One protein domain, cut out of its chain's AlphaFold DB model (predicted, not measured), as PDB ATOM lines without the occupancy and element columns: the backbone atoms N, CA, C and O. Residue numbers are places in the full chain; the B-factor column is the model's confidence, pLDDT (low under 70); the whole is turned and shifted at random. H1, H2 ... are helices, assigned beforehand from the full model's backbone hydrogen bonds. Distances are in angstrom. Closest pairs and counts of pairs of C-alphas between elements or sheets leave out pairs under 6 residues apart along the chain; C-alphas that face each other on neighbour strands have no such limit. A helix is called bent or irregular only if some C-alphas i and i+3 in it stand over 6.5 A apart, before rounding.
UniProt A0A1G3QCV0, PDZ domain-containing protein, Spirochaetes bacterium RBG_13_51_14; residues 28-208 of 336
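What this domain is: This is residues 28 to 208 of the 336 residues of the protein "PDZ domain-containing protein" of Spirochaetes bacterium RBG_13_51_14 (UniProt A0A1G3QCV0). What does one see first? One long helix, H5, runs like a spine along much of the length, with H6 and H7 packed on its later part and H2 and H3 on its earlier part. At that earlier end H4 and H8 pack on H2, with H1 beyond them. What is it made of? It is all helix: 181 residues are printed, with eight named helices, H1 to H8 in chain order, and no named strand. How spread out is it? It is only just loose, close to compact, with a radius of gyration of the C-alphas of 19.3 A and spans of 57 by 29 by 28 A.

Where its parts are: Where is the longest helix? H5, residues 95 to 120, runs 37.9 A from C-alpha 95 at (-16.416, -93.444, 64.086) to C-alpha 120 at (-11.866, -97.255, 26.641). Where are the others? H1 is residues 28 to 40, only just irregular, with C-alphas 28 and 31 6.9 A apart; H2 is 49 to 64, H3 72 to 81 and H4 85 to 90. H6 is 144 to 163, 28.1 A long, H7 169 to 188, 28.6 A, and H8 192 to 207.

How they stand to each other: What does H5 touch? Its residues 112 to 119 touch H7 at a shallow tilt of 17 degrees, opposite ways, the closest C-alphas being Val 119 and Lys 173, 6.8 A apart. Its residues 114 to 119 touch H6, the closest C-alphas being Leu 118 and Arg 152, 6.5 A apart. H2, H3 and H5 form an up-and-down bundle, each running against the one before it, though H3 and H5 only just touch, with 3 pairs of C-alphas within 8 A, the closest Phe 78 and Ile 100 at 7.2 A. What else does H2 touch? It touches H8 at a steep tilt of 49 degrees, closest C-alphas Asn 58 and Ala 202, 4.9 A, and H4, closest C-alphas Ser 52 and Val 85, 4.9 A. How are the backbones? Every O i to N i+4 pair is within hydrogen-bond range in H2, H4, H5, H6, H7 and H8, against 8 of 9 in H1 and 4 of 6 in H3.

The domain as a whole: How large is it? The two C-alphas farthest apart, those of Ser 39 and Thr 126, are 58.2 A apart. Is anything cut, long or unsure? The printed part has no cut, the link from H5 to H6 is long with 23 residues, and no printed residue is under 70 in pLDDT.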
ATOM      1  N   THR A  28     -18.104 -82.389  67.531       91.44
ATOM      2  CA  THR A  28     -18.522 -81.914  68.862       91.44
ATOM      3  C   THR A  28     -19.792 -81.067  68.865       91.44
ATOM      4  O   THR A  28     -20.423 -80.933  69.910       91.44
ATOM      5  N   ASP A  29     -20.165 -80.483  67.727       92.69
ATOM      6  CA  ASP A  29     -21.336 -79.610  67.620       92.69
ATOM      7  C   ASP A  29     -22.623 -80.424  67.404       92.69
ATOM      8  O   ASP A  29     -23.719 -79.976  67.751       92.69
ATOM      9  N   ILE A  30     -22.492 -81.650  66.880       94.19
ATOM     10  CA  ILE A  30     -23.610 -82.513  66.481       94.19
ATOM     11  C   ILE A  30     -24.576 -82.800  67.637       94.19
ATOM     12  O   ILE A  30     -25.769 -82.563  67.445       94.19
ATOM     13  N   PRO A  31     -24.147 -83.248  68.838       94.25
ATOM     14  CA  PRO A  31     -25.101 -83.585  69.897       94.25
ATOM     15  C   PRO A  31     -25.933 -82.374  70.337       94.25
ATOM     16  O   PRO A  31     -27.129 -82.490  70.596       94.25
ATOM     17  N   SER A  32     -25.317 -81.187  70.376       93.19
ATOM     18  CA  SER A  32     -26.006 -79.937  70.711       93.19
ATOM     19  C   SER A  32     -27.053 -79.573  69.657       93.19
ATOM     20  O   SER A  32     -28.182 -79.234  70.007       93.19
ATOM     21  N   LEU A  33     -26.699 -79.671  68.372       93.69
ATOM     22  CA  LEU A  33     -27.623 -79.400  67.270       93.69
ATOM     23  C   LEU A  33     -28.775 -80.406  67.238       93.69
ATOM     24  O   LEU A  33     -29.928 -80.004  67.126       93.69
ATOM     25  N   VAL A  34     -28.487 -81.697  67.398       95.12
ATOM     26  CA  VAL A  34     -29.508 -82.754  67.451       95.12
ATOM     27  C   VAL A  34     -30.501 -82.494  68.584       95.12
ATOM     28  O   VAL A  34     -31.708 -82.499  68.352       95.12
ATOM     29  N   ASN A  35     -30.017 -82.176  69.788       93.88
ATOM     30  CA  ASN A  35     -30.884 -81.839  70.919       93.88
ATOM     31  C   ASN A  35     -31.728 -80.585  70.655       93.88
ATOM     32  O   ASN A  35     -32.905 -80.553  71.008       93.88
ATOM     33  N   GLN A  36     -31.160 -79.566  70.005       93.19
ATOM     34  CA  GLN A  36     -31.912 -78.377  69.613       93.19
ATOM     35  C   GLN A  36     -33.034 -78.719  68.624       93.19
ATOM     36  O   GLN A  36     -34.166 -78.286  68.838       93.19
ATOM     37  N   PHE A  37     -32.751 -79.518  67.591       93.50
ATOM     38  CA  PHE A  37     -33.763 -80.000  66.646       93.50
ATOM     39  C   PHE A  37     -34.894 -80.719  67.384       93.50
ATOM     40  O   PHE A  37     -36.046 -80.311  67.275       93.50
ATOM     41  N   LEU A  38     -34.561 -81.721  68.198       94.88
ATOM     42  CA  LEU A  38     -35.539 -82.528  68.930       94.88
ATOM     43  C   LEU A  38     -36.362 -81.704  69.932       94.88
ATOM     44  O   LEU A  38     -37.546 -81.960  70.108       94.88
ATOM     45  N   SER A  39     -35.776 -80.674  70.550       95.06
ATOM     46  CA  SER A  39     -36.496 -79.805  71.493       95.06
ATOM     47  C   SER A  39     -37.610 -78.966  70.852       95.06
ATOM     48  O   SER A  39     -38.528 -78.537  71.547       95.06
ATOM     49  N   MET A  40     -37.523 -78.715  69.541       93.19
ATOM     50  CA  MET A  40     -38.476 -77.894  68.784       93.19
ATOM     51  C   MET A  40     -39.317 -78.715  67.803       93.19
ATOM     52  O   MET A  40     -40.243 -78.185  67.189       93.19
ATOM     53  N   HIS A  41     -38.975 -79.987  67.610       94.62
ATOM     54  CA  HIS A  41     -39.602 -80.836  66.619       94.62
ATOM     55  C   HIS A  41     -40.967 -81.334  67.110       94.62
ATOM     56  O   HIS A  41     -41.134 -81.739  68.254       94.62
ATOM     57  N   VAL A  42     -41.963 -81.339  66.222       94.12
ATOM     58  CA  VAL A  42     -43.374 -81.566  66.585       94.12
ATOM     59  C   VAL A  42     -43.637 -82.983  67.113       94.12
ATOM     60  O   VAL A  42     -44.448 -83.169  68.016       94.12
ATOM     61  N   GLN A  43     -42.976 -83.991  66.536       93.31
ATOM     62  CA  GLN A  43     -43.214 -85.408  66.847       93.31
ATOM     63  C   GLN A  43     -42.106 -86.030  67.713       93.31
ATOM     64  O   GLN A  43     -42.370 -86.561  68.792       93.31
ATOM     65  N   TYR A  44     -40.861 -85.980  67.243       93.69
ATOM     66  CA  TYR A  44     -39.709 -86.599  67.896       93.69
ATOM     67  C   TYR A  44     -39.008 -85.653  68.875       93.69
ATOM     68  O   TYR A  44     -38.511 -84.612  68.466       93.69
ATOM     69  N   HIS A  45     -38.923 -86.053  70.146       93.81
ATOM     70  CA  HIS A  45     -38.308 -85.262  71.226       93.81
ATOM     71  C   HIS A  45     -37.060 -85.927  71.835       93.81
ATOM     72  O   HIS A  45     -36.377 -85.338  72.670       93.81
ATOM     73  N   SER A  46     -36.753 -87.155  71.419       94.50
ATOM     74  CA  SER A  46     -35.555 -87.905  71.790       94.50
ATOM     75  C   SER A  46     -35.147 -88.813  70.631       94.50
ATOM     76  O   SER A  46     -35.981 -89.157  69.790       94.50
ATOM     77  N   LEU A  47     -33.880 -89.219  70.603       94.69
ATOM     78  CA  LEU A  47     -33.432 -90.297  69.725       94.69
ATOM     79  C   LEU A  47     -33.920 -91.659  70.246       94.69
ATOM     80  O   LEU A  47     -34.284 -91.781  71.420       94.69
ATOM     81  N   ASN A  48     -33.970 -92.647  69.355       95.06
ATOM     82  CA  ASN A  48     -34.282 -94.045  69.649       95.06
ATOM     83  C   ASN A  48     -33.784 -94.953  68.506       95.06
ATOM     84  O   ASN A  48     -33.438 -94.462  67.426       95.06
ATOM     85  N   ASP A  49     -33.848 -96.270  68.704       96.69
ATOM     86  CA  ASP A  49     -33.446 -97.290  67.726       96.69
ATOM     87  C   ASP A  49     -34.136 -97.145  66.356       96.69
ATOM     88  O   ASP A  49     -33.550 -97.455  65.316       96.69
ATOM     89  N   GLU A  50     -35.389 -96.677  66.329       96.25
ATOM     90  CA  GLU A  50     -36.125 -96.457  65.082       96.25
ATOM     91  C   GLU A  50     -35.492 -95.319  64.270       96.25
ATOM     92  O   GLU A  50     -35.205 -95.481  63.079       96.25
ATOM     93  N   LEU A  51     -35.244 -94.176  64.918       96.50
ATOM     94  CA  LEU A  51     -34.551 -93.047  64.312       96.50
ATOM     95  C   LEU A  51     -33.126 -93.434  63.921       96.50
ATOM     96  O   LEU A  51     -32.709 -93.081  62.824       96.50
ATOM     97  N   SER A  52     -32.415 -94.224  64.727       97.75
ATOM     98  CA  SER A  52     -31.088 -94.746  64.378       97.75
ATOM     99  C   SER A  52     -31.079 -95.463  63.032       97.75
ATOM    100  O   SER A  52     -30.219 -95.189  62.189       97.75
ATOM    101  N   GLY A  53     -32.076 -96.314  62.784       97.81
ATOM    102  CA  GLY A  53     -32.197 -97.026  61.518       97.81
ATOM    103  C   GLY A  53     -32.450 -96.087  60.341       97.81
ATOM    104  O   GLY A  53     -31.791 -96.208  59.308       97.81
ATOM    105  N   ARG A  54     -33.351 -95.114  60.514       97.62
ATOM    106  CA  ARG A  54     -33.671 -94.117  59.477       97.62
ATOM    107  C   ARG A  54     -32.488 -93.199  59.168       97.62
ATOM    108  O   ARG A  54     -32.202 -92.954  58.000       97.62
ATOM    109  N   ILE A  55     -31.778 -92.726  60.196       98.06
ATOM    110  CA  ILE A  55     -30.575 -91.893  60.059       98.06
ATOM    111  C   ILE A  55     -29.515 -92.656  59.263       98.06
ATOM    112  O   ILE A  55     -28.936 -92.110  58.324       98.06
ATOM    113  N   LEU A  56     -29.282 -93.927  59.610       98.25
ATOM    114  CA  LEU A  56     -28.323 -94.778  58.914       98.25
ATOM    115  C   LEU A  56     -28.691 -94.956  57.435       98.25
ATOM    116  O   LEU A  56     -27.834 -94.771  56.569       98.25
ATOM    117  N   ASP A  57     -29.953 -95.279  57.140       97.12
ATOM    118  CA  ASP A  57     -30.429 -95.470  55.766       97.12
ATOM    119  C   ASP A  57     -30.294 -94.183  54.942       97.12
ATOM    120  O   ASP A  57     -29.715 -94.204  53.851       97.12
ATOM    121  N   ASN A  58     -30.734 -93.046  55.487       97.44
ATOM    122  CA  ASN A  58     -30.613 -91.745  54.834       97.44
ATOM    123  C   ASN A  58     -29.149 -91.361  54.596       97.44
ATOM    124  O   ASN A  58     -28.810 -90.843  53.531       97.44
ATOM    125  N   PHE A  59     -28.259 -91.646  55.549       97.94
ATOM    126  CA  PHE A  59     -26.840 -91.340  55.407       97.94
ATOM    127  C   PHE A  59     -26.193 -92.184  54.302       97.94
ATOM    128  O   PHE A  59     -25.517 -91.634  53.430       97.94
ATOM    129  N   ILE A  60     -26.463 -93.491  54.262       97.56
ATOM    130  CA  ILE A  60     -25.999 -94.382  53.187       97.56
ATOM    131  C   ILE A  60     -26.522 -93.901  51.825       97.56
ATOM    132  O   ILE A  60     -25.748 -93.805  50.868       97.56
ATOM    133  N   LEU A  61     -27.809 -93.548  51.730       96.00
ATOM    134  CA  LEU A  61     -28.402 -93.022  50.497       96.00
ATOM    135  C   LEU A  61     -27.795 -91.671  50.096       96.00
ATOM    136  O   LEU A  61     -27.587 -91.431  48.910       96.00
ATOM    137  N   SER A  62     -27.426 -90.810  51.047       95.62
ATOM    138  CA  SER A  62     -26.745 -89.540  50.748       95.62
ATOM    139  C   SER A  62     -25.370 -89.734  50.082       95.62
ATOM    140  O   SER A  62     -24.888 -88.857  49.360       95.62
ATOM    141  N   LEU A  63     -24.733 -90.889  50.306       96.31
ATOM    142  CA  LEU A  63     -23.458 -91.264  49.696       96.31
ATOM    143  C   LEU A  63     -23.658 -91.979  48.351       96.31
ATOM    144  O   LEU A  63     -22.968 -91.665  47.377       96.31
ATOM    145  N   ASP A  64     -24.605 -92.918  48.282       96.25
ATOM    146  CA  ASP A  64     -24.828 -93.772  47.110       96.25
ATOM    147  C   ASP A  64     -26.315 -93.976  46.772       96.25
ATOM    148  O   ASP A  64     -26.817 -95.096  46.677       96.25
ATOM    149  N   TYR A  65     -27.034 -92.881  46.527       93.19
ATOM    150  CA  TYR A  65     -28.457 -92.933  46.170       93.19
ATOM    151  C   TYR A  65     -28.734 -93.776  44.911       93.19
ATOM    152  O   TYR A  65     -29.772 -94.421  44.786       93.19
ATOM    153  N   GLY A  66     -27.800 -93.788  43.953       92.44
ATOM    154  CA  GLY A  66     -27.928 -94.571  42.722       92.44
ATOM    155  C   GLY A  66     -27.526 -96.043  42.859       92.44
ATOM    156  O   GLY A  66     -27.713 -96.793  41.900       92.44
ATOM    157  N   LYS A  67     -26.982 -96.455  44.012       96.06
ATOM    158  CA  LYS A  67     -26.484 -97.812  44.285       96.06
ATOM    159  C   LYS A  67     -25.413 -98.245  43.273       96.06
ATOM    160  O   LYS A  67     -25.438 -99.364  42.765       96.06
ATOM    161  N   TYR A  68     -24.512 -97.338  42.908       94.56
ATOM    162  CA  TYR A  68     -23.442 -97.565  41.929       94.56
ATOM    163  C   TYR A  68     -22.081 -97.852  42.569       94.56
ATOM    164  O   TYR A  68     -21.118 -98.107  41.846       94.56
ATOM    165  N   TYR A  69     -21.979 -97.807  43.897       96.31
ATOM    166  CA  TYR A  69     -20.708 -97.954  44.598       96.31
ATOM    167  C   TYR A  69     -20.757 -99.087  45.620       96.31
ATOM    168  O   TYR A  69     -19.940-100.005  45.551       96.31
ATOM    169  N   PHE A  70     -21.711 -99.067  46.550       98.12
ATOM    170  CA  PHE A  70     -21.786-100.095  47.584       98.12
ATOM    171  C   PHE A  70     -22.238-101.446  47.026       98.12
ATOM    172  O   PHE A  70     -23.109-101.540  46.156       98.12
ATOM    173  N   TYR A  71     -21.672-102.511  47.592       98.12
ATOM    174  CA  TYR A  71     -22.167-103.871  47.406       98.12
ATOM    175  C   TYR A  71     -23.165-104.227  48.502       98.12
ATOM    176  O   TYR A  71     -23.112-103.690  49.609       98.12
ATOM    177  N   LYS A  72     -24.024-105.211  48.235       98.06
ATOM    178  CA  LYS A  72     -24.986-105.734  49.217       98.06
ATOM    179  C   LYS A  72     -24.315-106.114  50.545       98.06
ATOM    180  O   LYS A  72     -24.796-105.725  51.603       98.06
ATOM    181  N   LYS A  73     -23.145-106.759  50.483       98.06
ATOM    182  CA  LYS A  73     -22.344-107.125  51.664       98.06
ATOM    183  C   LYS A  73     -21.871-105.916  52.485       98.06
ATOM    184  O   LYS A  73     -21.739-106.029  53.700       98.06
ATOM    185  N   ASP A  74     -21.597-104.779  51.842       98.25
ATOM    186  CA  ASP A  74     -21.190-103.562  52.556       98.25
ATOM    187  C   ASP A  74     -22.368-103.036  53.391       98.25
ATOM    188  O   ASP A  74     -22.221-102.781  54.584       98.25
ATOM    189  N   ILE A  75     -23.559-102.987  52.786       97.69
ATOM    190  CA  ILE A  75     -24.807-102.570  53.443       97.69
ATOM    191  C   ILE A  75     -25.175-103.505  54.597       97.69
ATOM    192  O   ILE A  75     -25.506-103.046  55.689       97.69
ATOM    193  N   GLU A  76     -25.060-104.818  54.388       97.62
ATOM    194  CA  GLU A  76     -25.246-105.815  55.447       97.62
ATOM    195  C   GLU A  76     -24.257-105.610  56.602       97.62
ATOM    196  O   GLU A  76     -24.636-105.735  57.765       97.62
ATOM    197  N   GLY A  77     -23.012-105.232  56.300       97.62
ATOM    198  CA  GLY A  77     -22.009-104.888  57.305       97.62
ATOM    199  C   GLY A  77     -22.375-103.649  58.126       97.62
ATOM    200  O   GLY A  77     -22.153-103.637  59.338       97.62
ATOM    201  N   PHE A  78     -22.971-102.630  57.501       98.12
ATOM    202  CA  PHE A  78     -23.402-101.406  58.184       98.12
ATOM    203  C   PHE A  78     -24.605-101.617  59.108       98.12
ATOM    204  O   PHE A  78     -24.777-100.849  60.052       98.12
ATOM    205  N   ASN A  79     -25.392-102.684  58.919       95.94
ATOM    206  CA  ASN A  79     -26.539-102.985  59.784       95.94
ATOM    207  C   ASN A  79     -26.170-103.181  61.260       95.94
ATOM    208  O   ASN A  79     -27.043-103.047  62.113       95.94
ATOM    209  N   ARG A  80     -24.893-103.425  61.589       96.88
ATOM    210  CA  ARG A  80     -24.417-103.440  62.983       96.88
ATOM    211  C   ARG A  80     -24.638-102.120  63.730       96.88
ATOM    212  O   ARG A  80     -24.644-102.129  64.950       96.88
ATOM    213  N   PHE A  81     -24.794-101.010  63.007       97.44
ATOM    214  CA  PHE A  81     -25.039 -99.683  63.573       97.44
ATOM    215  C   PHE A  81     -26.523 -99.332  63.666       97.44
ATOM    216  O   PHE A  81     -26.874 -98.311  64.246       97.44
ATOM    217  N   ARG A  82     -27.406-100.149  63.082       97.00
ATOM    218  CA  ARG A  82     -28.802 -99.782  62.803       97.00
ATOM    219  C   ARG A  82     -29.595 -99.360  64.040       97.00
ATOM    220  O   ARG A  82     -30.490 -98.541  63.903       97.00
ATOM    221  N   THR A  83     -29.263 -99.883  65.214       97.56
ATOM    222  CA  THR A  83     -29.961 -99.591  66.476       97.56
ATOM    223  C   THR A  83     -29.078 -98.865  67.489       97.56
ATOM    224  O   THR A  83     -29.404 -98.879  68.662       97.56
ATOM    225  N   THR A  84     -27.925 -98.322  67.080       97.19
ATOM    226  CA  THR A  84     -26.946 -97.732  68.019       97.19
ATOM    227  C   THR A  84     -26.429 -96.362  67.581       97.19
ATOM    228  O   THR A  84     -25.532 -95.809  68.216       97.19
ATOM    229  N   VAL A  85     -26.917 -95.811  66.461       97.12
ATOM    230  CA  VAL A  85     -26.512 -94.471  65.991       97.12
ATOM    231  C   VAL A  85     -26.852 -93.406  67.035       97.12
ATOM    232  O   VAL A  85     -26.056 -92.504  67.273       97.12
ATOM    233  N   ASP A  86     -28.007 -93.521  67.672       95.75
ATOM    234  CA  ASP A  86     -28.460 -92.678  68.767       95.75
ATOM    235  C   ASP A  86     -27.524 -92.720  69.968       95.75
ATOM    236  O   ASP A  86     -27.067 -91.663  70.409       95.75
ATOM    237  N   ASP A  87     -27.159 -93.916  70.432       96.44
ATOM    238  CA  ASP A  87     -26.173 -94.085  71.497       96.44
ATOM    239  C   ASP A  87     -24.851 -93.402  71.132       96.44
ATOM    240  O   ASP A  87     -24.264 -92.679  71.941       96.44
ATOM    241  N   TYR A  88     -24.385 -93.580  69.895       96.44
ATOM    242  CA  TYR A  88     -23.151 -92.959  69.428       96.44
ATOM    243  C   TYR A  88     -23.234 -91.431  69.400       96.44
ATOM    244  O   TYR A  88     -22.316 -90.771  69.891       96.44
ATOM    245  N   ILE A  89     -24.339 -90.854  68.914       94.94
ATOM    246  CA  ILE A  89     -24.556 -89.400  68.939       94.94
ATOM    247  C   ILE A  89     -24.537 -88.886  70.384       94.94
ATOM    248  O   ILE A  89     -23.823 -87.926  70.681       94.94
ATOM    249  N   LEU A  90     -25.275 -89.530  71.295       92.31
ATOM    250  CA  LEU A  90     -25.378 -89.110  72.698       92.31
ATOM    251  C   LEU A  90     -24.037 -89.191  73.440       92.31
ATOM    252  O   LEU A  90     -23.757 -88.361  74.304       92.31
ATOM    253  N   ASN A  91     -23.185 -90.148  73.070       94.56
ATOM    254  CA  ASN A  91     -21.854 -90.334  73.648       94.56
ATOM    255  C   ASN A  91     -20.737 -89.603  72.876       94.56
ATOM    256  O   ASN A  91     -19.558 -89.805  73.172       94.56
ATOM    257  N   ASN A  92     -21.080 -88.744  71.907       94.25
ATOM    258  CA  ASN A  92     -20.127 -87.987  71.086       94.25
ATOM    259  C   ASN A  92     -19.122 -88.894  70.333       94.25
ATOM    260  O   ASN A  92     -17.931 -88.591  70.215       94.25
ATOM    261  N   GLN A  93     -19.609 -90.032  69.839       95.50
ATOM    262  CA  GLN A  93     -18.867 -91.027  69.071       95.50
ATOM    263  C   GLN A  93     -19.328 -90.993  67.608       95.50
ATOM    264  O   GLN A  93     -20.498 -91.177  67.310       95.50
ATOM    265  N   PHE A  94     -18.402 -90.784  66.672       95.00
ATOM    266  CA  PHE A  94     -18.736 -90.611  65.245       95.00
ATOM    267  C   PHE A  94     -17.931 -91.516  64.310       95.00
ATOM    268  O   PHE A  94     -17.921 -91.316  63.099       95.00
ATOM    269  N   PHE A  95     -17.265 -92.533  64.859       95.06
ATOM    270  CA  PHE A  95     -16.416 -93.444  64.086       95.06
ATOM    271  C   PHE A  95     -17.196 -94.188  62.988       95.06
ATOM    272  O   PHE A  95     -16.638 -94.482  61.937       95.06
ATOM    273  N   PHE A  96     -18.495 -94.452  63.186       95.81
ATOM    274  CA  PHE A  96     -19.338 -95.114  62.187       95.81
ATOM    275  C   PHE A  96     -19.466 -94.292  60.891       95.81
ATOM    276  O   PHE A  96     -19.499 -94.872  59.806       95.81
ATOM    277  N   ILE A  97     -19.476 -92.954  60.987       96.69
ATOM    278  CA  ILE A  97     -19.478 -92.044  59.829       96.69
ATOM    279  C   ILE A  97     -18.191 -92.259  59.026       96.69
ATOM    280  O   ILE A  97     -18.238 -92.482  57.813       96.69
ATOM    281  N   ASP A  98     -17.049 -92.253  59.718       95.81
ATOM    282  CA  ASP A  98     -15.728 -92.423  59.114       95.81
ATOM    283  C   ASP A  98     -15.571 -93.824  58.494       95.81
ATOM    284  O   ASP A  98     -15.033 -93.964  57.392       95.81
ATOM    285  N   GLU A  99     -16.074 -94.870  59.154       97.50
ATOM    286  CA  GLU A  99     -16.029 -96.248  58.656       97.50
ATOM    287  C   GLU A  99     -16.864 -96.439  57.384       97.50
ATOM    288  O   GLU A  99     -16.358 -96.972  56.391       97.50
ATOM    289  N   ILE A 100     -18.117 -95.971  57.378       98.19
ATOM    290  CA  ILE A 100     -18.991 -96.036  56.195       98.19
ATOM    291  C   ILE A 100     -18.358 -95.250  55.045       98.19
ATOM    292  O   ILE A 100     -18.276 -95.741  53.915       98.19
ATOM    293  N   TYR A 101     -17.849 -94.050  55.328       97.31
ATOM    294  CA  TYR A 101     -17.230 -93.206  54.315       97.31
ATOM    295  C   TYR A 101     -15.907 -93.775  53.786       97.31
ATOM    296  O   TYR A 101     -15.595 -93.639  52.602       97.31
ATOM    297  N   THR A 102     -15.147 -94.486  54.618       97.31
ATOM    298  CA  THR A 102     -13.939 -95.203  54.187       97.31
ATOM    299  C   THR A 102     -14.282 -96.310  53.194       97.31
ATOM    300  O   THR A 102     -13.633 -96.436  52.151       97.31
ATOM    301  N   VAL A 103     -15.335 -97.087  53.468       98.25
ATOM    302  CA  VAL A 103     -15.832 -98.088  52.517       98.25
ATOM    303  C   VAL A 103     -16.320 -97.407  51.239       98.25
ATOM    304  O   VAL A 103     -15.945 -97.841  50.151       98.25
ATOM    305  N   TYR A 104     -17.068 -96.306  51.347       97.94
ATOM    306  CA  TYR A 104     -17.521 -95.527  50.191       97.94
ATOM    307  C   TYR A 104     -16.356 -95.078  49.303       97.94
ATOM    308  O   TYR A 104     -16.353 -95.371  48.109       97.94
ATOM    309  N   LYS A 105     -15.324 -94.446  49.878       96.25
ATOM    310  CA  LYS A 105     -14.123 -94.008  49.148       96.25
ATOM    311  C   LYS A 105     -13.430 -95.166  48.442       96.25
ATOM    312  O   LYS A 105     -13.066 -95.045  47.272       96.25
ATOM    313  N   LYS A 106     -13.290 -96.309  49.117       97.31
ATOM    314  CA  LYS A 106     -12.734 -97.521  48.508       97.31
ATOM    315  C   LYS A 106     -13.565 -97.976  47.302       97.31
ATOM    316  O   LYS A 106     -13.009 -98.206  46.231       97.31
ATOM    317  N   ARG A 107     -14.890 -98.081  47.446       97.69
ATOM    318  CA  ARG A 107     -15.790 -98.498  46.354       97.69
ATOM    319  C   ARG A 107     -15.834 -97.501  45.206       97.69
ATOM    320  O   ARG A 107     -15.919 -97.898  44.044       97.69
ATOM    321  N   PHE A 108     -15.726 -96.217  45.520       96.44
ATOM    322  CA  PHE A 108     -15.610 -95.151  44.539       96.44
ATOM    323  C   PHE A 108     -14.333 -95.302  43.702       96.44
ATOM    324  O   PHE A 108     -14.399 -95.248  42.478       96.44
ATOM    325  N   GLN A 109     -13.188 -95.580  44.333       95.38
ATOM    326  CA  GLN A 109     -11.925 -95.827  43.627       95.38
ATOM    327  C   GLN A 109     -11.988 -97.066  42.724       95.38
ATOM    328  O   GLN A 109     -11.577 -96.994  41.564       95.38
ATOM    329  N   GLU A 110     -12.542 -98.177  43.223       96.06
ATOM    330  CA  GLU A 110     -12.781 -99.396  42.434       96.06
ATOM    331  C   GLU A 110     -13.688 -99.100  41.222       96.06
ATOM    332  O   GLU A 110     -13.392 -99.501  40.096       96.06
ATOM    333  N   SER A 111     -14.762 -98.333  41.430       95.44
ATOM    334  CA  SER A 111     -15.689 -97.934  40.364       95.44
ATOM    335  C   SER A 111     -15.042 -96.982  39.360       95.44
ATOM    336  O   SER A 111     -15.300 -97.087  38.168       95.44
ATOM    337  N   ASN A 112     -14.156 -96.087  39.797       94.38
ATOM    338  CA  ASN A 112     -13.438 -95.182  38.905       94.38
ATOM    339  C   ASN A 112     -12.467 -95.935  37.977       94.38
ATOM    340  O   ASN A 112     -12.360 -95.609  36.797       94.38
ATOM    341  N   GLN A 113     -11.791 -96.974  38.483       94.50
ATOM    342  CA  GLN A 113     -10.979 -97.869  37.645       94.50
ATOM    343  C   GLN A 113     -11.848 -98.568  36.594       94.50
ATOM    344  O   GLN A 113     -11.541 -98.528  35.404       94.50
ATOM    345  N   LEU A 114     -12.984 -99.115  37.026       95.31
ATOM    346  CA  LEU A 114     -13.963 -99.747  36.150       95.31
ATOM    347  C   LEU A 114     -14.507 -98.786  35.075       95.31
ATOM    348  O   LEU A 114     -14.613 -99.164  33.912       95.31
ATOM    349  N   ILE A 115     -14.838 -97.543  35.434       94.56
ATOM    350  CA  ILE A 115     -15.310 -96.523  34.487       94.56
ATOM    351  C   ILE A 115     -14.249 -96.271  33.413       94.56
ATOM    352  O   ILE A 115     -14.579 -96.280  32.228       94.56
ATOM    353  N   ASN A 116     -12.981 -96.111  33.800       93.38
ATOM    354  CA  ASN A 116     -11.884 -95.895  32.855       93.38
ATOM    355  C   ASN A 116     -11.736 -97.060  31.864       93.38
ATOM    356  O   ASN A 116     -11.588 -96.831  30.662       93.38
ATOM    357  N   GLU A 117     -11.845 -98.302  32.343       94.88
ATOM    358  CA  GLU A 117     -11.861 -99.488  31.480       94.88
ATOM    359  C   GLU A 117     -13.055 -99.482  30.513       94.88
ATOM    360  O   GLU A 117     -12.900 -99.747  29.319       94.88
ATOM    361  N   LEU A 118     -14.255 -99.176  31.014       95.19
ATOM    362  CA  LEU A 118     -15.487 -99.191  30.224       95.19
ATOM    363  C   LEU A 118     -15.505 -98.098  29.152       95.19
ATOM    364  O   LEU A 118     -15.929 -98.365  28.030       95.19
ATOM    365  N   VAL A 119     -15.026 -96.885  29.452       91.88
ATOM    366  CA  VAL A 119     -14.920 -95.802  28.457       91.88
ATOM    367  C   VAL A 119     -14.001 -96.220  27.303       91.88
ATOM    368  O   VAL A 119     -14.322 -95.972  26.131       91.88
ATOM    369  N   ALA A 120     -12.850 -96.818  27.628       90.44
ATOM    370  CA  ALA A 120     -11.866 -97.255  26.641       90.44
ATOM    371  C   ALA A 120     -12.401 -98.399  25.763       90.44
ATOM    372  O   ALA A 120     -12.062 -98.480  24.582       90.44
ATOM    373  N   GLY A 121     -13.281 -99.235  26.318       90.88
ATOM    374  CA  GLY A 121     -13.935-100.337  25.620       90.88
ATOM    375  C   GLY A 121     -14.931 -99.920  24.530       90.88
ATOM    376  O   GLY A 121     -15.188 -98.742  24.257       90.88
ATOM    377  N   THR A 122     -15.513-100.918  23.874       90.50
ATOM    378  CA  THR A 122     -16.573-100.740  22.875       90.50
ATOM    379  C   THR A 122     -17.950-100.912  23.510       90.50
ATOM    380  O   THR A 122     -18.128-101.656  24.473       90.50
ATOM    381  N   PHE A 123     -18.939-100.207  22.960       92.94
ATOM    382  CA  PHE A 123     -20.338-100.336  23.353       92.94
ATOM    383  C   PHE A 123     -21.132-100.835  22.152       92.94
ATOM    384  O   PHE A 123     -21.046-100.253  21.072       92.94
ATOM    385  N   ASP A 124     -21.898-101.904  22.349       92.56
ATOM    386  CA  ASP A 124     -22.859-102.378  21.360       92.56
ATOM    387  C   ASP A 124     -24.174-101.609  21.526       92.56
ATOM    388  O   ASP A 124     -24.876-101.775  22.525       92.56
ATOM    389  N   PHE A 125     -24.501-100.753  20.558       92.81
ATOM    390  CA  PHE A 125     -25.737 -99.966  20.541       92.81
ATOM    391  C   PHE A 125     -26.915-100.690  19.876       92.81
ATOM    392  O   PHE A 125     -28.016-100.150  19.862       92.81
ATOM    393  N   THR A 126     -26.702-101.900  19.354       93.12
ATOM    394  CA  THR A 126     -27.731-102.705  18.681       93.12
ATOM    395  C   THR A 126     -28.419-103.700  19.616       93.12
ATOM    396  O   THR A 126     -29.550-104.098  19.354       93.12
ATOM    397  N   ALA A 127     -27.776-104.062  20.731       94.44
ATOM    398  CA  ALA A 127     -28.364-104.935  21.743       94.44
ATOM    399  C   ALA A 127     -29.579-104.293  22.443       94.44
ATOM    400  O   ALA A 127     -29.468-103.176  22.972       94.44
ATOM    401  N   ASP A 128     -30.691-105.042  22.502       94.31
ATOM    402  CA  ASP A 128     -31.893-104.721  23.284       94.31
ATOM    403  C   ASP A 128     -31.644-104.996  24.773       94.31
ATOM    404  O   ASP A 128     -31.460-106.134  25.206       94.31
ATOM    405  N   GLU A 129     -31.589-103.926  25.561       94.50
ATOM    406  CA  GLU A 129     -31.224-103.969  26.971       94.50
ATOM    407  C   GLU A 129     -32.080-102.996  27.775       94.50
ATOM    408  O   GLU A 129     -32.463-101.927  27.300       94.50
ATOM    409  N   LYS A 130     -32.338-103.338  29.040       93.38
ATOM    410  CA  LYS A 130     -33.160-102.528  29.944       93.38
ATOM    411  C   LYS A 130     -32.377-102.103  31.174       93.38
ATOM    412  O   LYS A 130     -31.500-102.822  31.659       93.38
ATOM    413  N   ILE A 131     -32.750-100.939  31.691       93.06
ATOM    414  CA  ILE A 131     -32.265-100.394  32.955       93.06
ATOM    415  C   ILE A 131     -33.449-100.030  33.840       93.06
ATOM    416  O   ILE A 131     -34.504 -99.619  33.355       93.06
ATOM    417  N   ILE A 132     -33.257-100.151  35.147       91.44
ATOM    418  CA  ILE A 132     -34.194 -99.624  36.130       91.44
ATOM    419  C   ILE A 132     -33.782 -98.172  36.388       91.44
ATOM    420  O   ILE A 132     -32.697 -97.918  36.906       91.44
ATOM    421  N   VAL A 133     -34.622 -97.224  35.968       88.19
ATOM    422  CA  VAL A 133     -34.374 -95.781  36.164       88.19
ATOM    423  C   VAL A 133     -34.759 -95.343  37.581       88.19
ATOM    424  O   VAL A 133     -34.134 -94.451  38.150       88.19
ATOM    425  N   ASP A 134     -35.769 -96.001  38.149       91.25
ATOM    426  CA  ASP A 134     -36.241 -95.787  39.514       91.25
ATOM    427  C   ASP A 134     -35.236 -96.362  40.524       91.25
ATOM    428  O   ASP A 134     -35.128 -97.577  40.697       91.25
ATOM    429  N   ARG A 135     -34.482 -95.472  41.173       89.69
ATOM    430  CA  ARG A 135     -33.372 -95.815  42.075       89.69
ATOM    431  C   ARG A 135     -33.833 -96.562  43.322       89.69
ATOM    432  O   ARG A 135     -33.106 -97.426  43.818       89.69
ATOM    433  N   ASP A 136     -35.053 -96.299  43.777       89.19
ATOM    434  CA  ASP A 136     -35.604 -96.934  44.971       89.19
ATOM    435  C   ASP A 136     -35.858 -98.427  44.712       89.19
ATOM    436  O   ASP A 136     -35.648 -99.260  45.593       89.19
ATOM    437  N   LYS A 137     -36.176 -98.782  43.458       92.75
ATOM    438  CA  LYS A 137     -36.373-100.166  42.994       92.75
ATOM    439  C   LYS A 137     -35.084-100.913  42.640       92.75
ATOM    440  O   LYS A 137     -35.135-102.107  42.342       92.75
ATOM    441  N   VAL A 138     -33.931-100.247  42.625       93.25
ATOM    442  CA  VAL A 138     -32.642-100.895  42.334       93.25
ATOM    443  C   VAL A 138     -32.151-101.632  43.580       93.25
ATOM    444  O   VAL A 138     -32.128-101.061  44.661       93.25
ATOM    445  N   ASN A 139     -31.697-102.878  43.455       94.75
ATOM    446  CA  ASN A 139     -30.999-103.573  44.545       94.75
ATOM    447  C   ASN A 139     -29.493-103.281  44.500       94.75
ATOM    448  O   ASN A 139     -28.939-103.034  43.428       94.75
ATOM    449  N   TYR A 140     -28.800-103.317  45.638       96.25
ATOM    450  CA  TYR A 140     -27.332-103.263  45.642       96.25
ATOM    451  C   TYR A 140     -26.751-104.476  44.906       96.25
ATOM    452  O   TYR A 140     -27.327-105.559  44.965       96.25
ATOM    453  N   ALA A 141     -25.641-104.284  44.189       97.06
ATOM    454  CA  ALA A 141     -24.992-105.379  43.471       97.06
ATOM    455  C   ALA A 141     -24.408-106.397  44.464       97.06
ATOM    456  O   ALA A 141     -23.808-106.013  45.473       97.06
ATOM    457  N   GLU A 142     -24.556-107.685  44.176       97.50
ATOM    458  CA  GLU A 142     -23.963-108.761  44.975       97.50
ATOM    459  C   GLU A 142     -22.521-109.046  44.543       97.50
ATOM    460  O   GLU A 142     -21.666-109.367  45.369       97.50
ATOM    461  N   THR A 143     -22.236-108.876  43.248       97.12
ATOM    462  CA  THR A 143     -20.970-109.262  42.616       97.12
ATOM    463  C   THR A 143     -20.348-108.126  41.806       97.12
ATOM    464  O   THR A 143     -21.013-107.157  41.422       97.12
ATOM    465  N   LYS A 144     -19.041-108.234  41.529       95.94
ATOM    466  CA  LYS A 144     -18.313-107.247  40.711       95.94
ATOM    467  C   LYS A 144     -18.842-107.214  39.279       95.94
ATOM    468  O   LYS A 144     -18.856-106.162  38.649       95.94
ATOM    469  N   GLU A 145     -19.294-108.356  38.782       96.50
ATOM    470  CA  GLU A 145     -19.860-108.555  37.455       96.50
ATOM    471  C   GLU A 145     -21.190-107.807  37.316       96.50
ATOM    472  O   GLU A 145     -21.385-107.079  36.342       96.50
ATOM    473  N   GLU A 146     -22.065-107.895  38.321       96.38
ATOM    474  CA  GLU A 146     -23.309-107.117  38.370       96.38
ATOM    475  C   GLU A 146     -23.047-105.611  38.426       96.38
ATOM    476  O   GLU A 146     -23.706-104.834  37.729       96.38
ATOM    477  N   MET A 147     -22.068-105.186  39.232       96.50
ATOM    478  CA  MET A 147     -21.671-103.781  39.317       96.50
ATOM    479  C   MET A 147     -21.102-103.285  37.978       96.50
ATOM    480  O   MET A 147     -21.466-102.207  37.501       96.50
ATOM    481  N   ARG A 148     -20.266-104.097  37.322       96.69
ATOM    482  CA  ARG A 148     -19.731-103.825  35.981       96.69
ATOM    483  C   ARG A 148     -20.834-103.687  34.943       96.69
ATOM    484  O   ARG A 148     -20.814-102.721  34.181       96.69
ATOM    485  N   ASP A 149     -21.789-104.610  34.910       95.69
ATOM    486  CA  ASP A 149     -22.903-104.545  33.962       95.69
ATOM    487  C   ASP A 149     -23.776-103.303  34.196       95.69
ATOM    488  O   ASP A 149     -24.132-102.601  33.247       95.69
ATOM    489  N   ARG A 150     -24.042-102.963  35.461       95.19
ATOM    490  CA  ARG A 150     -24.773-101.747  35.844       95.19
ATOM    491  C   ARG A 150     -24.082-100.480  35.343       95.19
ATOM    492  O   ARG A 150     -24.726 -99.652  34.693       95.19
ATOM    493  N   TRP A 151     -22.782-100.338  35.598       96.19
ATOM    494  CA  TRP A 151     -21.996 -99.213  35.089       96.19
ATOM    495  C   TRP A 151     -21.988 -99.166  33.562       96.19
ATOM    496  O   TRP A 151     -22.256 -98.111  32.989       96.19
ATOM    497  N   ARG A 152     -21.769-100.306  32.897       96.38
ATOM    498  CA  ARG A 152     -21.781-100.405  31.432       96.38
ATOM    499  C   ARG A 152     -23.113 -99.931  30.851       96.38
ATOM    500  O   ARG A 152     -23.108 -99.106  29.940       96.38
ATOM    501  N   LYS A 153     -24.247-100.401  31.378       95.81
ATOM    502  CA  LYS A 153     -25.583 -99.996  30.910       95.81
ATOM    503  C   LYS A 153     -25.851 -98.512  31.140       95.81
ATOM    504  O   LYS A 153     -26.343 -97.833  30.242       95.81
ATOM    505  N   ASN A 154     -25.481 -97.983  32.306       94.81
ATOM    506  CA  ASN A 154     -25.625 -96.559  32.606       94.81
ATOM    507  C   ASN A 154     -24.757 -95.683  31.684       94.81
ATOM    508  O   ASN A 154     -25.208 -94.653  31.187       94.81
ATOM    509  N   MET A 155     -23.521 -96.097  31.403       95.12
ATOM    510  CA  MET A 155     -22.645 -95.398  30.461       95.12
ATOM    511  C   MET A 155     -23.159 -95.498  29.023       95.12
ATOM    512  O   MET A 155     -23.157 -94.492  28.317       95.12
ATOM    513  N   LYS A 156     -23.676 -96.663  28.607       95.25
ATOM    514  CA  LYS A 156     -24.345 -96.843  27.308       95.25
ATOM    515  C   LYS A 156     -25.524 -95.880  27.163       95.25
ATOM    516  O   LYS A 156     -25.602 -95.197  26.148       95.25
ATOM    517  N   LEU A 157     -26.383 -95.762  28.180       94.25
ATOM    518  CA  LEU A 157     -27.488 -94.795  28.189       94.25
ATOM    519  C   LEU A 157     -26.986 -93.355  28.018       94.25
ATOM    520  O   LEU A 157     -27.523 -92.597  27.216       94.25
ATOM    521  N   GLN A 158     -25.944 -92.968  28.754       93.19
ATOM    522  CA  GLN A 158     -25.388 -91.618  28.652       93.19
ATOM    523  C   GLN A 158     -24.800 -91.338  27.267       93.19
ATOM    524  O   GLN A 158     -25.017 -90.256  26.727       93.19
ATOM    525  N   LEU A 159     -24.104 -92.309  26.669       94.00
ATOM    526  CA  LEU A 159     -23.613 -92.201  25.297       94.00
ATOM    527  C   LEU A 159     -24.768 -92.079  24.300       94.00
ATOM    528  O   LEU A 159     -24.711 -91.203  23.446       94.00
ATOM    529  N   LEU A 160     -25.826 -92.883  24.440       93.38
ATOM    530  CA  LEU A 160     -27.025 -92.780  23.603       93.38
ATOM    531  C   LEU A 160     -27.642 -91.378  23.673       93.38
ATOM    532  O   LEU A 160     -27.959 -90.815  22.634       93.38
ATOM    533  N   ASN A 161     -27.724 -90.766  24.856       92.06
ATOM    534  CA  ASN A 161     -28.235 -89.398  24.999       92.06
ATOM    535  C   ASN A 161     -27.383 -88.359  24.244       92.06
ATOM    536  O   ASN A 161     -27.927 -87.430  23.646       92.06
ATOM    537  N   TYR A 162     -26.053 -88.514  24.243       90.69
ATOM    538  CA  TYR A 162     -25.170 -87.655  23.447       90.69
ATOM    539  C   TYR A 162     -25.325 -87.902  21.942       90.69
ATOM    540  O   TYR A 162     -25.377 -86.941  21.176       90.69
ATOM    541  N   LEU A 163     -25.432 -89.167  21.522       90.75
ATOM    542  CA  LEU A 163     -25.627 -89.544  20.118       90.75
ATOM    543  C   LEU A 163     -26.968 -89.026  19.572       90.75
ATOM    544  O   LEU A 163     -27.009 -88.535  18.451       90.75
ATOM    545  N   SER A 164     -28.031 -89.042  20.382       90.69
ATOM    546  CA  SER A 164     -29.336 -88.451  20.045       90.69
ATOM    547  C   SER A 164     -29.301 -86.928  19.875       90.69
ATOM    548  O   SER A 164     -30.266 -86.350  19.391       90.69
ATOM    549  N   SER A 165     -28.212 -86.270  20.287       86.75
ATOM    550  CA  SER A 165     -27.975 -84.830  20.107       86.75
ATOM    551  C   SER A 165     -27.033 -84.540  18.924       86.75
ATOM    552  O   SER A 165     -26.292 -83.555  18.967       86.75
ATOM    553  N   ASP A 166     -26.988 -85.433  17.927       84.31
ATOM    554  CA  ASP A 166     -26.157 -85.370  16.710       84.31
ATOM    555  C   ASP A 166     -24.636 -85.273  16.954       84.31
ATOM    556  O   ASP A 166     -23.867 -84.804  16.111       84.31
ATOM    557  N   GLN A 167     -24.157 -85.729  18.116       84.38
ATOM    558  CA  GLN A 167     -22.723 -85.769  18.420       84.38
ATOM    559  C   GLN A 167     -22.097 -87.073  17.926       84.38
ATOM    560  O   GLN A 167     -22.675 -88.149  18.055       84.38
ATOM    561  N   SER A 168     -20.864 -87.006  17.417       91.50
ATOM    562  CA  SER A 168     -20.114 -88.218  17.080       91.50
ATOM    563  C   SER A 168     -19.761 -89.014  18.342       91.50
ATOM    564  O   SER A 168     -19.531 -88.445  19.414       91.50
ATOM    565  N   LEU A 169     -19.638 -90.339  18.214       90.00
ATOM    566  CA  LEU A 169     -19.267 -91.215  19.333       90.00
ATOM    567  C   LEU A 169     -17.941 -90.797  19.994       90.00
ATOM    568  O   LEU A 169     -17.800 -90.893  21.211       90.00
ATOM    569  N   ALA A 170     -16.982 -90.307  19.205       91.25
ATOM    570  CA  ALA A 170     -15.704 -89.824  19.718       91.25
ATOM    571  C   ALA A 170     -15.885 -88.615  20.653       91.25
ATOM    572  O   ALA A 170     -15.331 -88.599  21.753       91.25
ATOM    573  N   VAL A 171     -16.709 -87.639  20.256       90.50
ATOM    574  CA  VAL A 171     -17.021 -86.458  21.078       90.50
ATOM    575  C   VAL A 171     -17.828 -86.854  22.317       90.50
ATOM    576  O   VAL A 171     -17.521 -86.401  23.419       90.50
ATOM    577  N   ALA A 172     -18.808 -87.748  22.168       91.50
ATOM    578  CA  ALA A 172     -19.605 -88.260  23.282       91.50
ATOM    579  C   ALA A 172     -18.731 -88.943  24.350       91.50
ATOM    580  O   ALA A 172     -18.877 -88.669  25.542       91.50
ATOM    581  N   LYS A 173     -17.771 -89.781  23.932       92.62
ATOM    582  CA  LYS A 173     -16.808 -90.413  24.846       92.62
ATOM    583  C   LYS A 173     -15.934 -89.389  25.568       92.62
ATOM    584  O   LYS A 173     -15.756 -89.511  26.774       92.62
ATOM    585  N   GLN A 174     -15.431 -88.368  24.870       91.69
ATOM    586  CA  GLN A 174     -14.633 -87.305  25.497       91.69
ATOM    587  C   GLN A 174     -15.424 -86.545  26.569       91.69
ATOM    588  O   GLN A 174     -14.914 -86.311  27.664       91.69
ATOM    589  N   LYS A 175     -16.690 -86.206  26.292       90.94
ATOM    590  CA  LYS A 175     -17.576 -85.575  27.280       90.94
ATOM    591  C   LYS A 175     -17.848 -86.479  28.475       90.94
ATOM    592  O   LYS A 175     -17.835 -86.012  29.612       90.94
ATOM    593  N   LEU A 176     -18.054 -87.772  28.228       92.31
ATOM    594  CA  LEU A 176     -18.278 -88.750  29.285       92.31
ATOM    595  C   LEU A 176     -17.059 -88.878  30.211       92.31
ATOM    596  O   LEU A 176     -17.233 -88.857  31.427       92.31
ATOM    597  N   VAL A 177     -15.842 -88.938  29.654       93.00
ATOM    598  CA  VAL A 177     -14.587 -88.908  30.433       93.00
ATOM    599  C   VAL A 177     -14.537 -87.665  31.301       93.00
ATOM    600  O   VAL A 177     -14.454 -87.773  32.521       93.00
ATOM    601  N   LYS A 178     -14.703 -86.486  30.686       92.00
ATOM    602  CA  LYS A 178     -14.638 -85.219  31.414       92.00
ATOM    603  C   LYS A 178     -15.661 -85.161  32.551       92.00
ATOM    604  O   LYS A 178     -15.355 -84.685  33.639       92.00
ATOM    605  N   LYS A 179     -16.875 -85.669  32.328       91.94
ATOM    606  CA  LYS A 179     -17.916 -85.745  33.358       91.94
ATOM    607  C   LYS A 179     -17.473 -86.578  34.566       91.94
ATOM    608  O   LYS A 179     -17.703 -86.155  35.697       91.94
ATOM    609  N   TYR A 180     -16.877 -87.747  34.340       93.25
ATOM    610  CA  TYR A 180     -16.425 -88.614  35.429       93.25
ATOM    611  C   TYR A 180     -15.168 -88.086  36.124       93.25
ATOM    612  O   TYR A 180     -15.086 -88.187  37.345       93.25
ATOM    613  N   ASP A 181     -14.264 -87.425  35.400       92.25
ATOM    614  CA  ASP A 181     -13.120 -86.729  36.000       92.25
ATOM    615  C   ASP A 181     -13.574 -85.602  36.941       92.25
ATOM    616  O   ASP A 181     -13.080 -85.478  38.063       92.25
ATOM    617  N   LEU A 182     -14.574 -84.817  36.526       90.88
ATOM    618  CA  LEU A 182     -15.179 -83.784  37.373       90.88
ATOM    619  C   LEU A 182     -15.880 -84.385  38.593       90.88
ATOM    620  O   LEU A 182     -15.762 -83.850  39.695       90.88
ATOM    621  N   LEU A 183     -16.602 -85.496  38.419       91.00
ATOM    622  CA  LEU A 183     -17.230 -86.196  39.538       91.00
ATOM    623  C   LEU A 183     -16.177 -86.680  40.541       91.00
ATOM    624  O   LEU A 183     -16.352 -86.475  41.738       91.00
ATOM    625  N   LYS A 184     -15.078 -87.269  40.059       93.00
ATOM    626  CA  LYS A 184     -13.948 -87.692  40.888       93.00
ATOM    627  C   LYS A 184     -13.381 -86.531  41.693       93.00
ATOM    628  O   LYS A 184     -13.295 -86.647  42.911       93.00
ATOM    629  N   LYS A 185     -13.094 -85.401  41.042       90.81
ATOM    630  CA  LYS A 185     -12.602 -84.193  41.717       90.81
ATOM    631  C   LYS A 185     -13.543 -83.743  42.843       90.81
ATOM    632  O   LYS A 185     -13.088 -83.523  43.958       90.81
ATOM    633  N   ARG A 186     -14.857 -83.703  42.592       88.75
ATOM    634  CA  ARG A 186     -15.851 -83.320  43.613       88.75
ATOM    635  C   ARG A 186     -15.888 -84.269  44.806       88.75
ATOM    636  O   ARG A 186     -16.097 -83.810  45.921       88.75
ATOM    637  N   ILE A 187     -15.743 -85.576  44.580       90.38
ATOM    638  CA  ILE A 187     -15.706 -86.561  45.670       90.38
ATOM    639  C   ILE A 187     -14.402 -86.441  46.468       90.38
ATOM    640  O   ILE A 187     -14.436 -86.520  47.695       90.38
ATOM    641  N   ASP A 188     -13.275 -86.201  45.798       89.38
ATOM    642  CA  ASP A 188     -11.977 -85.990  46.449       89.38
ATOM    643  C   ASP A 188     -11.959 -84.697  47.301       89.38
ATOM    644  O   ASP A 188     -11.278 -84.647  48.324       89.38
ATOM    645  N   GLU A 189     -12.755 -83.686  46.932       89.00
ATOM    646  CA  GLU A 189     -12.957 -82.417  47.657       89.00
ATOM    647  C   GLU A 189     -13.972 -82.491  48.819       89.00
ATOM    648  O   GLU A 189     -14.263 -81.467  49.453       89.00
ATOM    649  N   ILE A 190     -14.558 -83.662  49.099       89.94
ATOM    650  CA  ILE A 190     -15.388 -83.857  50.296       89.94
ATOM    651  C   ILE A 190     -14.462 -84.022  51.502       89.94
ATOM    652  O   ILE A 190     -13.846 -85.079  51.710       89.94
ATOM    653  N   ASP A 191     -14.409 -82.964  52.299       91.00
ATOM    654  CA  ASP A 191     -13.764 -82.905  53.601       91.00
ATOM    655  C   ASP A 191     -14.684 -83.417  54.723       91.00
ATOM    656  O   ASP A 191     -15.791 -83.912  54.491       91.00
ATOM    657  N   GLU A 192     -14.179 -83.363  55.956       91.88
ATOM    658  CA  GLU A 192     -14.928 -83.785  57.139       91.88
ATOM    659  C   GLU A 192     -16.172 -82.915  57.351       91.88
ATOM    660  O   GLU A 192     -17.240 -83.462  57.594       91.88
ATOM    661  N   GLU A 193     -16.073 -81.595  57.173       91.75
ATOM    662  CA  GLU A 193     -17.201 -80.662  57.310       91.75
ATOM    663  C   GLU A 193     -18.372 -81.058  56.399       91.75
ATOM    664  O   GLU A 193     -19.463 -81.346  56.891       91.75
ATOM    665  N   LYS A 194     -18.128 -81.213  55.091       91.88
ATOM    666  CA  LYS A 194     -19.162 -81.630  54.127       91.88
ATOM    667  C   LYS A 194     -19.740 -83.008  54.439       91.88
ATOM    668  O   LYS A 194     -20.897 -83.287  54.116       91.88
ATOM    669  N   LEU A 195     -18.936 -83.908  55.005       95.00
ATOM    670  CA  LEU A 195     -19.408 -85.227  55.417       95.00
ATOM    671  C   LEU A 195     -20.361 -85.126  56.614       95.00
ATOM    672  O   LEU A 195     -21.394 -85.799  56.626       95.00
ATOM    673  N   LEU A 196     -20.044 -84.270  57.587       95.50
ATOM    674  CA  LEU A 196     -20.916 -84.010  58.729       95.50
ATOM    675  C   LEU A 196     -22.189 -83.269  58.311       95.50
ATOM    676  O   LEU A 196     -23.256 -83.607  58.814       95.50
ATOM    677  N   ASP A 197     -22.121 -82.349  57.349       94.50
ATOM    678  CA  ASP A 197     -23.307 -81.683  56.796       94.50
ATOM    679  C   ASP A 197     -24.275 -82.694  56.166       94.50
ATOM    680  O   ASP A 197     -25.483 -82.666  56.418       94.50
ATOM    681  N   ARG A 198     -23.746 -83.656  55.393       95.19
ATOM    682  CA  ARG A 198     -24.543 -84.769  54.846       95.19
ATOM    683  C   ARG A 198     -25.165 -85.616  55.946       95.19
ATOM    684  O   ARG A 198     -26.320 -86.015  55.819       95.19
ATOM    685  N   PHE A 199     -24.416 -85.883  57.012       96.88
ATOM    686  CA  PHE A 199     -24.922 -86.619  58.163       96.88
ATOM    687  C   PHE A 199     -26.039 -85.856  58.890       96.88
ATOM    688  O   PHE A 199     -27.085 -86.434  59.170       96.88
ATOM    689  N   MET A 200     -25.874 -84.554  59.131       96.50
ATOM    690  CA  MET A 200     -26.910 -83.719  59.746       96.50
ATOM    691  C   MET A 200     -28.164 -83.628  58.878       96.50
ATOM    692  O   MET A 200     -29.278 -83.668  59.401       96.50
ATOM    693  N   ASN A 201     -28.007 -83.582  57.553       95.88
ATOM    694  CA  ASN A 201     -29.135 -83.644  56.631       95.88
ATOM    695  C   ASN A 201     -29.847 -85.012  56.699       95.88
ATOM    696  O   ASN A 201     -31.072 -85.072  56.848       95.88
ATOM    697  N   ALA A 202     -29.091 -86.116  56.707       96.94
ATOM    698  CA  ALA A 202     -29.635 -87.462  56.901       96.94
ATOM    699  C   ALA A 202     -30.394 -87.608  58.231       96.94
ATOM    700  O   ALA A 202     -31.452 -88.236  58.263       96.94
ATOM    701  N   PHE A 203     -29.892 -86.981  59.299       97.00
ATOM    702  CA  PHE A 203     -30.588 -86.885  60.577       97.00
ATOM    703  C   PHE A 203     -31.894 -86.096  60.472       97.00
ATOM    704  O   PHE A 203     -32.941 -86.602  60.866       97.00
ATOM    705  N   SER A 204     -31.860 -84.891  59.904       96.00
ATOM    706  CA  SER A 204     -33.051 -84.040  59.816       96.00
ATOM    707  C   SER A 204     -34.182 -84.686  59.008       96.00
ATOM    708  O   SER A 204     -35.323 -84.714  59.462       96.00
ATOM    709  N   THR A 205     -33.848 -85.315  57.881       95.69
ATOM    710  CA  THR A 205     -34.805 -86.008  57.003       95.69
ATOM    711  C   THR A 205     -35.294 -87.343  57.573       95.69
ATOM    712  O   THR A 205     -36.292 -87.889  57.105       95.69
ATOM    713  N   ALA A 206     -34.610 -87.895  58.584       96.50
ATOM    714  CA  ALA A 206     -35.066 -89.088  59.298       96.50
ATOM    715  C   ALA A 206     -36.217 -88.781  60.269       96.50
ATOM    716  O   ALA A 206     -37.014 -89.678  60.576       96.50
ATOM    717  N   LEU A 207     -36.306 -87.529  60.733       95.69
ATOM    718  CA  LEU A 207     -37.408 -87.058  61.563       95.69
ATOM    719  C   LEU A 207     -38.686 -86.968  60.724       95.69
ATOM    720  O   LEU A 207     -39.668 -87.640  61.030       95.69
ATOM    721  N   ASP A 208     -38.657 -86.207  59.629       93.38
ATOM    722  CA  ASP A 208     -39.767 -86.105  58.679       93.38
ATOM    723  C   ASP A 208     -39.297 -85.570  57.296       93.38
ATOM    724  O   ASP A 208     -38.178 -85.069  57.182       93.38
TER     725      ASP A 208